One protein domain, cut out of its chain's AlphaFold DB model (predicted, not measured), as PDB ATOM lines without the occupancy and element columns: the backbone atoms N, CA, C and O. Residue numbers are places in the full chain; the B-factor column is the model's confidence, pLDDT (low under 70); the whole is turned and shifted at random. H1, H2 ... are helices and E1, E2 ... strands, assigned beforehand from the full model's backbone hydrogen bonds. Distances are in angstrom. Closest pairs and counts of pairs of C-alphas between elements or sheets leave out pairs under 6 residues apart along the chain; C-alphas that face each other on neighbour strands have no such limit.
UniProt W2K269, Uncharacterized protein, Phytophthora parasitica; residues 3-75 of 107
ATOM      1  N   LEU A   3     -14.219  23.995  -7.263       61.19
ATOM      2  CA  LEU A   3     -12.989  24.567  -6.730       61.19
ATOM      3  C   LEU A   3     -12.146  25.053  -7.909       61.19
ATOM      4  O   LEU A   3     -11.667  24.253  -8.711       61.19
ATOM      5  N   VAL A   4     -11.980  26.366  -8.018       65.06
ATOM      6  CA  VAL A   4     -11.083  26.971  -8.998       65.06
ATOM      7  C   VAL A   4      -9.755  27.231  -8.310       65.06
ATOM      8  O   VAL A   4      -9.686  28.024  -7.370       65.06
ATOM      9  N   GLN A   5      -8.712  26.565  -8.797       71.31
ATOM     10  CA  GLN A   5      -7.333  26.859  -8.441       71.31
ATOM     11  C   GLN A   5      -6.681  27.632  -9.586       71.31
ATOM     12  O   GLN A   5      -6.712  27.193 -10.736       71.31
ATOM     13  N   ARG A   6      -6.086  28.781  -9.272       75.62
ATOM     14  CA  ARG A   6      -5.301  29.572 -10.226       75.62
ATOM     15  C   ARG A   6      -3.982  29.961  -9.583       75.62
ATOM     16  O   ARG A   6      -3.961  30.329  -8.412       75.62
ATOM     17  N   SER A   7      -2.904  29.897 -10.352       77.69
ATOM     18  CA  SER A   7      -1.620  30.473  -9.972       77.69
ATOM     19  C   SER A   7      -1.155  31.459 -11.030       77.69
ATOM     20  O   SER A   7      -1.388  31.266 -12.224       77.69
ATOM     21  N   GLU A   8      -0.522  32.534 -10.582       79.50
ATOM     22  CA  GLU A   8       0.020  33.583 -11.436       79.50
ATOM     23  C   GLU A   8       1.417  33.958 -10.969       79.50
ATOM     24  O   GLU A   8       1.704  33.966  -9.771       79.50
ATOM     25  N   ILE A   9       2.278  34.265 -11.935       82.94
ATOM     26  CA  ILE A   9       3.628  34.762 -11.697       82.94
ATOM     27  C   ILE A   9       3.741  36.080 -12.444       82.94
ATOM     28  O   ILE A   9       3.526  36.135 -13.654       82.94
ATOM     29  N   GLU A  10       4.079  37.131 -11.718       85.00
ATOM     30  CA  GLU A  10       4.275  38.474 -12.244       85.00
ATOM     31  C   GLU A  10       5.682  38.952 -11.880       85.00
ATOM     32  O   GLU A  10       6.201  38.633 -10.808       85.00
ATOM     33  N   LEU A  11       6.298  39.728 -12.771       82.00
ATOM     34  CA  LEU A  11       7.518  40.468 -12.474       82.00
ATOM     35  C   LEU A  11       7.127  41.939 -12.297       82.00
ATOM     36  O   LEU A  11       6.702  42.576 -13.261       82.00
ATOM     37  N   LEU A  12       7.229  42.462 -11.077       74.62
ATOM     38  CA  LEU A  12       6.907  43.850 -10.747       74.62
ATOM     39  C   LEU A  12       8.200  44.553 -10.330       74.62
ATOM     40  O   LEU A  12       8.843  44.130  -9.373       74.62
ATOM     41  N   ASP A  13       8.615  45.580 -11.072       82.38
ATOM     42  CA  ASP A  13       9.852  46.337 -10.813       82.38
ATOM     43  C   ASP A  13      11.111  45.457 -10.647       82.38
ATOM     44  O   ASP A  13      11.985  45.719  -9.824       82.38
ATOM     45  N   GLY A  14      11.196  44.372 -11.425       82.38
ATOM     46  CA  GLY A  14      12.303  43.409 -11.369       82.38
ATOM     47  C   GLY A  14      12.204  42.367 -10.248       82.38
ATOM     48  O   GLY A  14      13.028  41.460 -10.213       82.38
ATOM     49  N   LYS A  15      11.186  42.443  -9.381       84.50
ATOM     50  CA  LYS A  15      10.931  41.483  -8.298       84.50
ATOM     51  C   LYS A  15       9.822  40.506  -8.670       84.50
ATOM     52  O   LYS A  15       8.838  40.876  -9.314       84.50
ATOM     53  N   ARG A  16       9.965  39.241  -8.270       87.19
ATOM     54  CA  ARG A  16       8.960  38.207  -8.550       87.19
ATOM     55  C   ARG A  16       7.811  38.281  -7.557       87.19
ATOM     56  O   ARG A  16       8.007  38.397  -6.349       87.19
ATOM     57  N   LYS A  17       6.598  38.129  -8.077       86.38
ATOM     58  CA  LYS A  17       5.374  38.007  -7.296       86.38
ATOM     59  C   LYS A  17       4.613  36.767  -7.733       86.38
ATOM     60  O   LYS A  17       4.247  36.638  -8.898       86.38
ATOM     61  N   PHE A  18       4.363  35.866  -6.793       85.12
ATOM     62  CA  PHE A  18       3.594  34.645  -7.003       85.12
ATOM     63  C   PHE A  18       2.252  34.783  -6.301       85.12
ATOM     64  O   PHE A  18       2.207  35.111  -5.118       85.12
ATOM     65  N   LYS A  19       1.157  34.521  -7.009       81.94
ATOM     66  CA  LYS A  19      -0.193  34.541  -6.439       81.94
ATOM     67  C   LYS A  19      -0.849  33.189  -6.638       81.94
ATOM     68  O   LYS A  19      -0.814  32.640  -7.735       81.94
ATOM     69  N   PHE A  20      -1.476  32.673  -5.592       81.88
ATOM     70  CA  PHE A  20      -2.298  31.470  -5.616       81.88
ATOM     71  C   PHE A  20      -3.704  31.834  -5.170       81.88
ATOM     72  O   PHE A  20      -3.872  32.504  -4.157       81.88
ATOM     73  N   TYR A  21      -4.707  31.362  -5.900       75.50
ATOM     74  CA  TYR A  21      -6.117  31.587  -5.611       75.50
ATOM     75  C   TYR A  21      -6.836  30.251  -5.479       75.50
ATOM     76  O   TYR A  21      -6.718  29.398  -6.360       75.50
ATOM     77  N   TYR A  22      -7.619  30.110  -4.413       79.00
ATOM     78  CA  TYR A  22      -8.544  29.004  -4.187       79.00
ATOM     79  C   TYR A  22      -9.933  29.591  -3.994       79.00
ATOM     80  O   TYR A  22     -10.208  30.182  -2.956       79.00
ATOM     81  N   VAL A  23     -10.806  29.468  -4.988       71.62
ATOM     82  CA  VAL A  23     -12.141  30.079  -4.945       71.62
ATOM     83  C   VAL A  23     -13.203  29.016  -5.164       71.62
ATOM     84  O   VAL A  23     -13.082  28.179  -6.061       71.62
ATOM     85  N   LEU A  24     -14.272  29.072  -4.372       68.69
ATOM     86  CA  LEU A  24     -15.489  28.320  -4.650       68.69
ATOM     87  C   LEU A  24     -16.294  29.072  -5.711       68.69
ATOM     88  O   LEU A  24     -17.025  30.022  -5.431       68.69
ATOM     89  N   GLY A  25     -16.117  28.657  -6.963       62.41
ATOM     90  CA  GLY A  25     -16.824  29.206  -8.110       62.41
ATOM     91  C   GLY A  25     -18.196  28.560  -8.303       62.41
ATOM     92  O   GLY A  25     -18.341  27.329  -8.309       62.41
ATOM     93  N   ASP A  26     -19.212  29.388  -8.541       62.62
ATOM     94  CA  ASP A  26     -20.490  28.940  -9.098       62.62
ATOM     95  C   ASP A  26     -20.367  28.955 -10.630       62.62
ATOM     96  O   ASP A  26     -20.028  29.977 -11.224       62.62
ATOM     97  N   SER A  27     -20.588  27.814 -11.283       62.09
ATOM     98  CA  SER A  27     -20.566  27.713 -12.749       62.09
ATOM     99  C   SER A  27     -21.998  27.627 -13.274       62.09
ATOM    100  O   SER A  27     -22.885  27.162 -12.563       62.09
ATOM    101  N   LYS A  28     -22.251  28.013 -14.534       63.00
ATOM    102  CA  LYS A  28     -23.596  27.861 -15.134       63.00
ATOM    103  C   LYS A  28     -24.087  26.408 -15.112       63.00
ATOM    104  O   LYS A  28     -25.279  26.178 -14.951       63.00
ATOM    105  N   ALA A  29     -23.179  25.440 -15.253       60.31
ATOM    106  CA  ALA A  29     -23.502  24.020 -15.119       60.31
ATOM    107  C   ALA A  29     -23.912  23.671 -13.678       60.31
ATOM    108  O   ALA A  29     -24.935  23.031 -13.471       60.31
ATOM    109  N   ASN A  30     -23.180  24.183 -12.687       60.03
ATOM    110  CA  ASN A  30     -23.482  23.980 -11.270       60.03
ATOM    111  C   ASN A  30     -24.790  24.648 -10.829       60.03
ATOM    112  O   ASN A  30     -25.499  24.090  -9.998       60.03
ATOM    113  N   ALA A  31     -25.111  25.818 -11.385       64.88
ATOM    114  CA  ALA A  31     -26.380  26.488 -11.135       64.88
ATOM    115  C   ALA A  31     -27.557  25.652 -11.660       64.88
ATOM    116  O   ALA A  31     -28.505  25.414 -10.926       64.88
ATOM    117  N   ARG A  32     -27.444  25.116 -12.884       61.56
ATOM    118  CA  ARG A  32     -28.475  24.251 -13.479       61.56
ATOM    119  C   ARG A  32     -28.662  22.932 -12.728       61.56
ATOM    120  O   ARG A  32     -29.800  22.518 -12.551       61.56
ATOM    121  N   SER A  33     -27.583  22.283 -12.284       62.91
ATOM    122  CA  SER A  33     -27.687  21.071 -11.453       62.91
ATOM    123  C   SER A  33     -28.387  21.350 -10.122       62.91
ATOM    124  O   SER A  33     -29.246  20.576  -9.720       62.91
ATOM    125  N   ARG A  34     -28.091  22.485  -9.477       63.00
ATOM    126  CA  ARG A  34     -28.777  22.906  -8.247       63.00
ATOM    127  C   ARG A  34     -30.272  23.137  -8.481       63.00
ATOM    128  O   ARG A  34     -31.080  22.653  -7.699       63.00
ATOM    129  N   ASP A  35     -30.638  23.822  -9.563       66.12
ATOM    130  CA  ASP A  35     -32.044  24.079  -9.903       66.12
ATOM    131  C   ASP A  35     -32.815  22.786 -10.226       66.12
ATOM    132  O   ASP A  35     -34.001  22.686  -9.924       66.12
ATOM    133  N   ALA A  36     -32.141  21.783 -10.799       64.31
ATOM    134  CA  ALA A  36     -32.723  20.474 -11.093       64.31
ATOM    135  C   ALA A  36     -32.860  19.562  -9.856       64.31
ATOM    136  O   ALA A  36     -33.734  18.701  -9.841       64.31
ATOM    137  N   GLU A  37     -32.021  19.728  -8.829       60.16
ATOM    138  CA  GLU A  37     -32.079  18.933  -7.587       60.16
ATOM    139  C   GLU A  37     -32.977  19.553  -6.500       60.16
ATOM    140  O   GLU A  37     -33.441  18.849  -5.605       60.16
ATOM    141  N   LEU A  38     -33.316  20.844  -6.610       57.62
ATOM    142  CA  LEU A  38     -34.276  21.531  -5.730       57.62
ATOM    143  C   LEU A  38     -35.717  20.987  -5.827       57.62
ATOM    144  O   LEU A  38     -36.564  21.368  -5.026       57.62
ATOM    145  N   THR A  39     -36.024  20.099  -6.778       56.09
ATOM    146  CA  THR A  39     -37.382  19.566  -6.987       56.09
ATOM    147  C   THR A  39     -37.734  18.329  -6.149       56.09
ATOM    148  O   THR A  39     -38.796  17.751  -6.379       56.09
ATOM    149  N   GLY A  40     -36.902  17.886  -5.195       55.41
ATOM    150  CA  GLY A  40     -37.270  16.699  -4.405       55.41
ATOM    151  C   GLY A  40     -36.368  16.234  -3.260       55.41
ATOM    152  O   GLY A  40     -36.600  15.133  -2.765       55.41
ATOM    153  N   GLN A  41     -35.362  17.001  -2.828       55.44
ATOM    154  CA  GLN A  41     -34.559  16.651  -1.648       55.44
ATOM    155  C   GLN A  41     -34.391  17.857  -0.715       55.44
ATOM    156  O   GLN A  41     -33.464  18.649  -0.873       55.44
ATOM    157  N   ASP A  42     -35.276  17.968   0.280       56.50
ATOM    158  CA  ASP A  42     -35.238  19.018   1.316       56.50
ATOM    159  C   ASP A  42     -34.016  18.897   2.255       56.50
ATOM    160  O   ASP A  42     -33.662  19.846   2.956       56.50
ATOM    161  N   ASP A  43     -33.327  17.753   2.228       59.22
ATOM    162  CA  ASP A  43     -32.212  17.436   3.128       59.22
ATOM    163  C   ASP A  43     -30.838  17.880   2.588       59.22
ATOM    164  O   ASP A  43     -29.829  17.826   3.297       59.22
ATOM    165  N   VAL A  44     -30.759  18.319   1.326       53.06
ATOM    166  CA  VAL A  44     -29.487  18.692   0.694       53.06
ATOM    167  C   VAL A  44     -29.195  20.175   0.919       53.06
ATOM    168  O   VAL A  44     -29.655  21.054   0.188       53.06
ATOM    169  N   GLN A  45     -28.352  20.474   1.911       54.62
ATOM    170  CA  GLN A  45     -27.784  21.813   2.074       54.62
ATOM    171  C   GLN A  45     -26.564  22.004   1.172       54.62
ATOM    172  O   GLN A  45     -25.444  21.603   1.487       54.62
ATOM    173  N   TRP A  46     -26.770  22.681   0.047       59.16
ATOM    174  CA  TRP A  46     -25.667  23.135  -0.791       59.16
ATOM    175  C   TRP A  46     -24.811  24.163  -0.046       59.16
ATOM    176  O   TRP A  46     -25.331  25.083   0.590       59.16
ATOM    177  N   VAL A  47     -23.487  24.053  -0.178       56.84
ATOM    178  CA  VAL A  47     -22.562  25.099   0.275       56.84
ATOM    179  C   VAL A  47     -22.836  26.354  -0.555       56.84
ATOM    180  O   VAL A  47     -22.467  26.454  -1.725       56.84
ATOM    181  N   THR A  48     -23.555  27.300   0.042       56.12
ATOM    182  CA  THR A  48     -23.859  28.613  -0.548       56.12
ATOM    183  C   THR A  48     -22.837  29.672  -0.151       56.12
ATOM    184  O   THR A  48     -22.933  30.811  -0.607       56.12
ATOM    185  N   GLU A  49     -21.905  29.324   0.736       56.34
ATOM    186  CA  GLU A  49     -20.847  30.206   1.216       56.34
ATOM    187  C   GLU A  49     -19.879  30.455   0.059       56.34
ATOM    188  O   GLU A  49     -18.985  29.666  -0.248       56.34
ATOM    189  N   ARG A  50     -20.133  31.547  -0.665       64.06
ATOM    190  CA  ARG A  50     -19.207  32.065  -1.668       64.06
ATOM    191  C   ARG A  50     -17.995  32.591  -0.917       64.06
ATOM    192  O   ARG A  50     -18.134  33.351   0.037       64.06
ATOM    193  N   GLY A  51     -16.815  32.175  -1.343       69.94
ATOM    194  CA  GLY A  51     -15.595  32.532  -0.651       69.94
ATOM    195  C   GLY A  51     -14.365  32.058  -1.390       69.94
ATOM    196  O   GLY A  51     -14.436  31.324  -2.383       69.94
ATOM    197  N   GLY A  52     -13.228  32.506  -0.895       79.31
ATOM    198  CA  GLY A  52     -11.948  32.110  -1.422       79.31
ATOM    199  C   GLY A  52     -10.803  32.504  -0.515       79.31
ATOM    200  O   GLY A  52     -10.945  33.290   0.422       79.31
ATOM    201  N   TYR A  53      -9.660  31.932  -0.834       83.81
ATOM    202  CA  TYR A  53      -8.388  32.217  -0.210       83.81
ATOM    203  C   TYR A  53      -7.424  32.668  -1.292       83.81
ATOM    204  O   TYR A  53      -7.422  32.111  -2.396       83.81
ATOM    205  N   SER A  54      -6.582  33.640  -0.969       85.56
ATOM    206  CA  SER A  54      -5.426  33.959  -1.792       85.56
ATOM    207  C   SER A  54      -4.157  33.970  -0.968       85.56
ATOM    208  O   SER A  54      -4.138  34.466   0.151       85.56
ATOM    209  N   LEU A  55      -3.094  33.425  -1.546       84.94
ATOM    210  CA  LEU A  55      -1.743  33.508  -1.019       84.94
ATOM    211  C   LEU A  55      -0.895  34.279  -2.019       84.94
ATOM    212  O   LEU A  55      -0.778  33.873  -3.174       84.94
ATOM    213  N   THR A  56      -0.292  35.366  -1.566       86.81
ATOM    214  CA  THR A  56       0.641  36.169  -2.346       86.81
ATOM    215  C   THR A  56       2.014  36.093  -1.702       86.81
ATOM    216  O   THR A  56       2.158  36.405  -0.526       86.81
ATOM    217  N   LEU A  57       3.016  35.707  -2.487       86.81
ATOM    218  CA  LEU A  57       4.427  35.735  -2.119       86.81
ATOM    219  C   LEU A  57       5.107  36.805  -2.965       86.81
ATOM    220  O   LEU A  57       5.077  36.721  -4.196       86.81
ATOM    221  N   SER A  58       5.700  37.804  -2.326       88.12
ATOM    222  CA  SER A  58       6.415  38.884  -3.004       88.12
ATOM    223  C   SER A  58       7.875  38.860  -2.583       88.12
ATOM    224  O   SER A  58       8.185  38.894  -1.399       88.12
ATOM    225  N   GLU A  59       8.779  38.802  -3.551       86.62
ATOM    226  CA  GLU A  59      10.207  38.972  -3.299       86.62
ATOM    227  C   GLU A  59      10.472  40.384  -2.755       86.62
ATOM    228  O   GLU A  59      10.010  41.372  -3.334       86.62
ATOM    229  N   VAL A  60      11.192  40.480  -1.635       87.12
ATOM    230  CA  VAL A  60      11.584  41.760  -1.025       87.12
ATOM    231  C   VAL A  60      13.065  42.016  -1.289       87.12
ATOM    232  O   VAL A  60      13.404  43.074  -1.822       87.12
ATOM    233  N   ASP A  61      13.917  41.036  -1.007       84.62
ATOM    234  CA  ASP A  61      15.340  41.006  -1.348       84.62
ATOM    235  C   ASP A  61      15.802  39.558  -1.599       84.62
ATOM    236  O   ASP A  61      14.993  38.631  -1.596       84.62
ATOM    237  N   ASP A  62      17.106  39.362  -1.806       80.31
ATOM    238  CA  ASP A  62      17.719  38.066  -2.134       80.31
ATOM    239  C   ASP A  62      17.520  36.975  -1.061       80.31
ATOM    240  O   ASP A  62      17.782  35.796  -1.312       80.31
ATOM    241  N   SER A  63      17.077  37.347   0.141       80.12
ATOM    242  CA  SER A  63      16.929  36.467   1.302       80.12
ATOM    243  C   SER A  63      15.543  36.491   1.947       80.12
ATOM    244  O   SER A  63      15.270  35.652   2.808       80.12
ATOM    245  N   SER A  64      14.664  37.410   1.539       82.12
ATOM    246  CA  SER A  64      13.373  37.620   2.190       82.12
ATOM    247  C   SER A  64      12.200  37.679   1.212       82.12
ATOM    248  O   SER A  64      12.269  38.192   0.090       82.12
ATOM    249  N   ILE A  65      11.081  37.116   1.665       84.12
ATOM    250  CA  ILE A  65       9.813  37.071   0.943       84.12
ATOM    251  C   ILE A  65       8.746  37.628   1.878       84.12
ATOM    252  O   ILE A  65       8.630  37.189   3.021       84.12
ATOM    253  N   ASP A  66       7.953  38.564   1.373       86.31
ATOM    254  CA  ASP A  66       6.729  39.017   2.016       86.31
ATOM    255  C   ASP A  66       5.571  38.084   1.648       86.31
ATOM    256  O   ASP A  66       5.411  37.688   0.487       86.31
ATOM    257  N   LEU A  67       4.768  37.723   2.643       84.69
ATOM    258  CA  LEU A  67       3.672  36.775   2.510       84.69
ATOM    259  C   LEU A  67       2.374  37.429   2.965       84.69
ATOM    260  O   LEU A  67       2.212  37.778   4.131       84.69
ATOM    261  N   VAL A  68       1.410  37.498   2.051       87.44
ATOM    262  CA  VAL A  68       0.049  37.955   2.341       87.44
ATOM    263  C   VAL A  68      -0.914  36.803   2.103       87.44
ATOM    264  O   VAL A  68      -0.978  36.252   1.001       87.44
ATOM    265  N   PHE A  69      -1.658  36.427   3.142       86.06
ATOM    266  CA  PHE A  69      -2.718  35.431   3.058       86.06
ATOM    267  C   PHE A  69      -4.058  36.093   3.355       86.06
ATOM    268  O   PHE A  69      -4.308  36.513   4.482       86.06
ATOM    269  N   ASP A  70      -4.921  36.161   2.347       87.38
ATOM    270  CA  ASP A  70      -6.247  36.758   2.461       87.38
ATOM    271  C   ASP A  70      -7.320  35.678   2.449       87.38
ATOM    272  O   ASP A  70      -7.216  34.654   1.762       87.38
ATOM    273  N   SER A  71      -8.400  35.938   3.179       86.19
ATOM    274  CA  SER A  71      -9.590  35.105   3.156       86.19
ATOM    275  C   SER A  71     -10.838  35.958   3.000       86.19
ATOM    276  O   SER A  71     -11.038  36.935   3.719       86.19
ATOM    277  N   LEU A  72     -11.690  35.556   2.062       83.75
ATOM    278  CA  LEU A  72     -12.991  36.154   1.814       83.75
ATOM    279  C   LEU A  72     -14.066  35.086   1.998       83.75
ATOM    280  O   LEU A  72     -13.953  33.990   1.448       83.75
ATOM    281  N   GLY A  73     -15.134  35.419   2.714       79.94
ATOM    282  CA  GLY A  73     -16.291  34.543   2.862       79.94
ATOM    283  C   GLY A  73     -17.589  35.326   3.012       79.94
ATOM    284  O   GLY A  73     -17.615  36.418   3.580       79.94
ATOM    285  N   CYS A  74     -18.669  34.763   2.478       78.75
ATOM    286  CA  CYS A  74     -20.036  35.212   2.708       78.75
ATOM    287  C   CYS A  74     -20.705  34.261   3.705       78.75
ATOM    288  O   CYS A  74     -20.981  33.110   3.363       78.75
ATOM    289  N   PHE A  75     -20.981  34.745   4.915       82.25
ATOM    290  CA  PHE A  75     -21.503  33.927   6.013       82.25
ATOM    291  C   PHE A  75     -22.991  34.180   6.247       82.25
ATOM    292  O   PHE A  75     -23.475  35.300   6.090       82.25
TER     293      PHE A  75
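This is residues 3 to 75 of the 107 residues of an uncharacterized protein of Phytophthora parasitica (UniProt W2K269). Two long hairpins, E1-E2 and E3-E4, lie side by side as one narrow, twisted sheet with bare faces, and beyond one end residues 27 to 33 and 35 to 43, with most of helix H1, stick out. The printed part has 73 residues, in the order E1, E2, H1, E3, E4; the sheet, E1 - E2 - E3 - E4, is all antiparallel, and the class is mostly strand. It is an extended rod, 59 by 22 by 13 A, with a radius of gyration of the C-alphas of 18.1 A.

E1, residues 3 to 12, begins at C-alpha 3 (-12.989, 24.567, -6.730) and is 28.0 A long. E2 is residues 15 to 25, 30.3 A; H1 28 to 37, 14.4 A; E3 51 to 61, 32.1 A. E4, residues 64 to 73, 29.8 A, ends at C-alpha 73 (-16.291, 34.543, 2.862).

Within hydrogen-bond range are N 8 and O 19 in hairpin E1-E2, 2.9 A, N 20 and O 55 between antiparallel E2 and E3, 2.8 A, and N 56 and O 68 in hairpin E3-E4, 2.8 A. H1, with every O i to N i+4 pair within range, is not on the sheet.

The farthest C-alphas, of Gly 40 and Asp 62, are 59.0 A apart. The printed part has no cut; the link H1 to E3 is long. pLDDT is under 70 at residues 3 to 4 and 24 to 51.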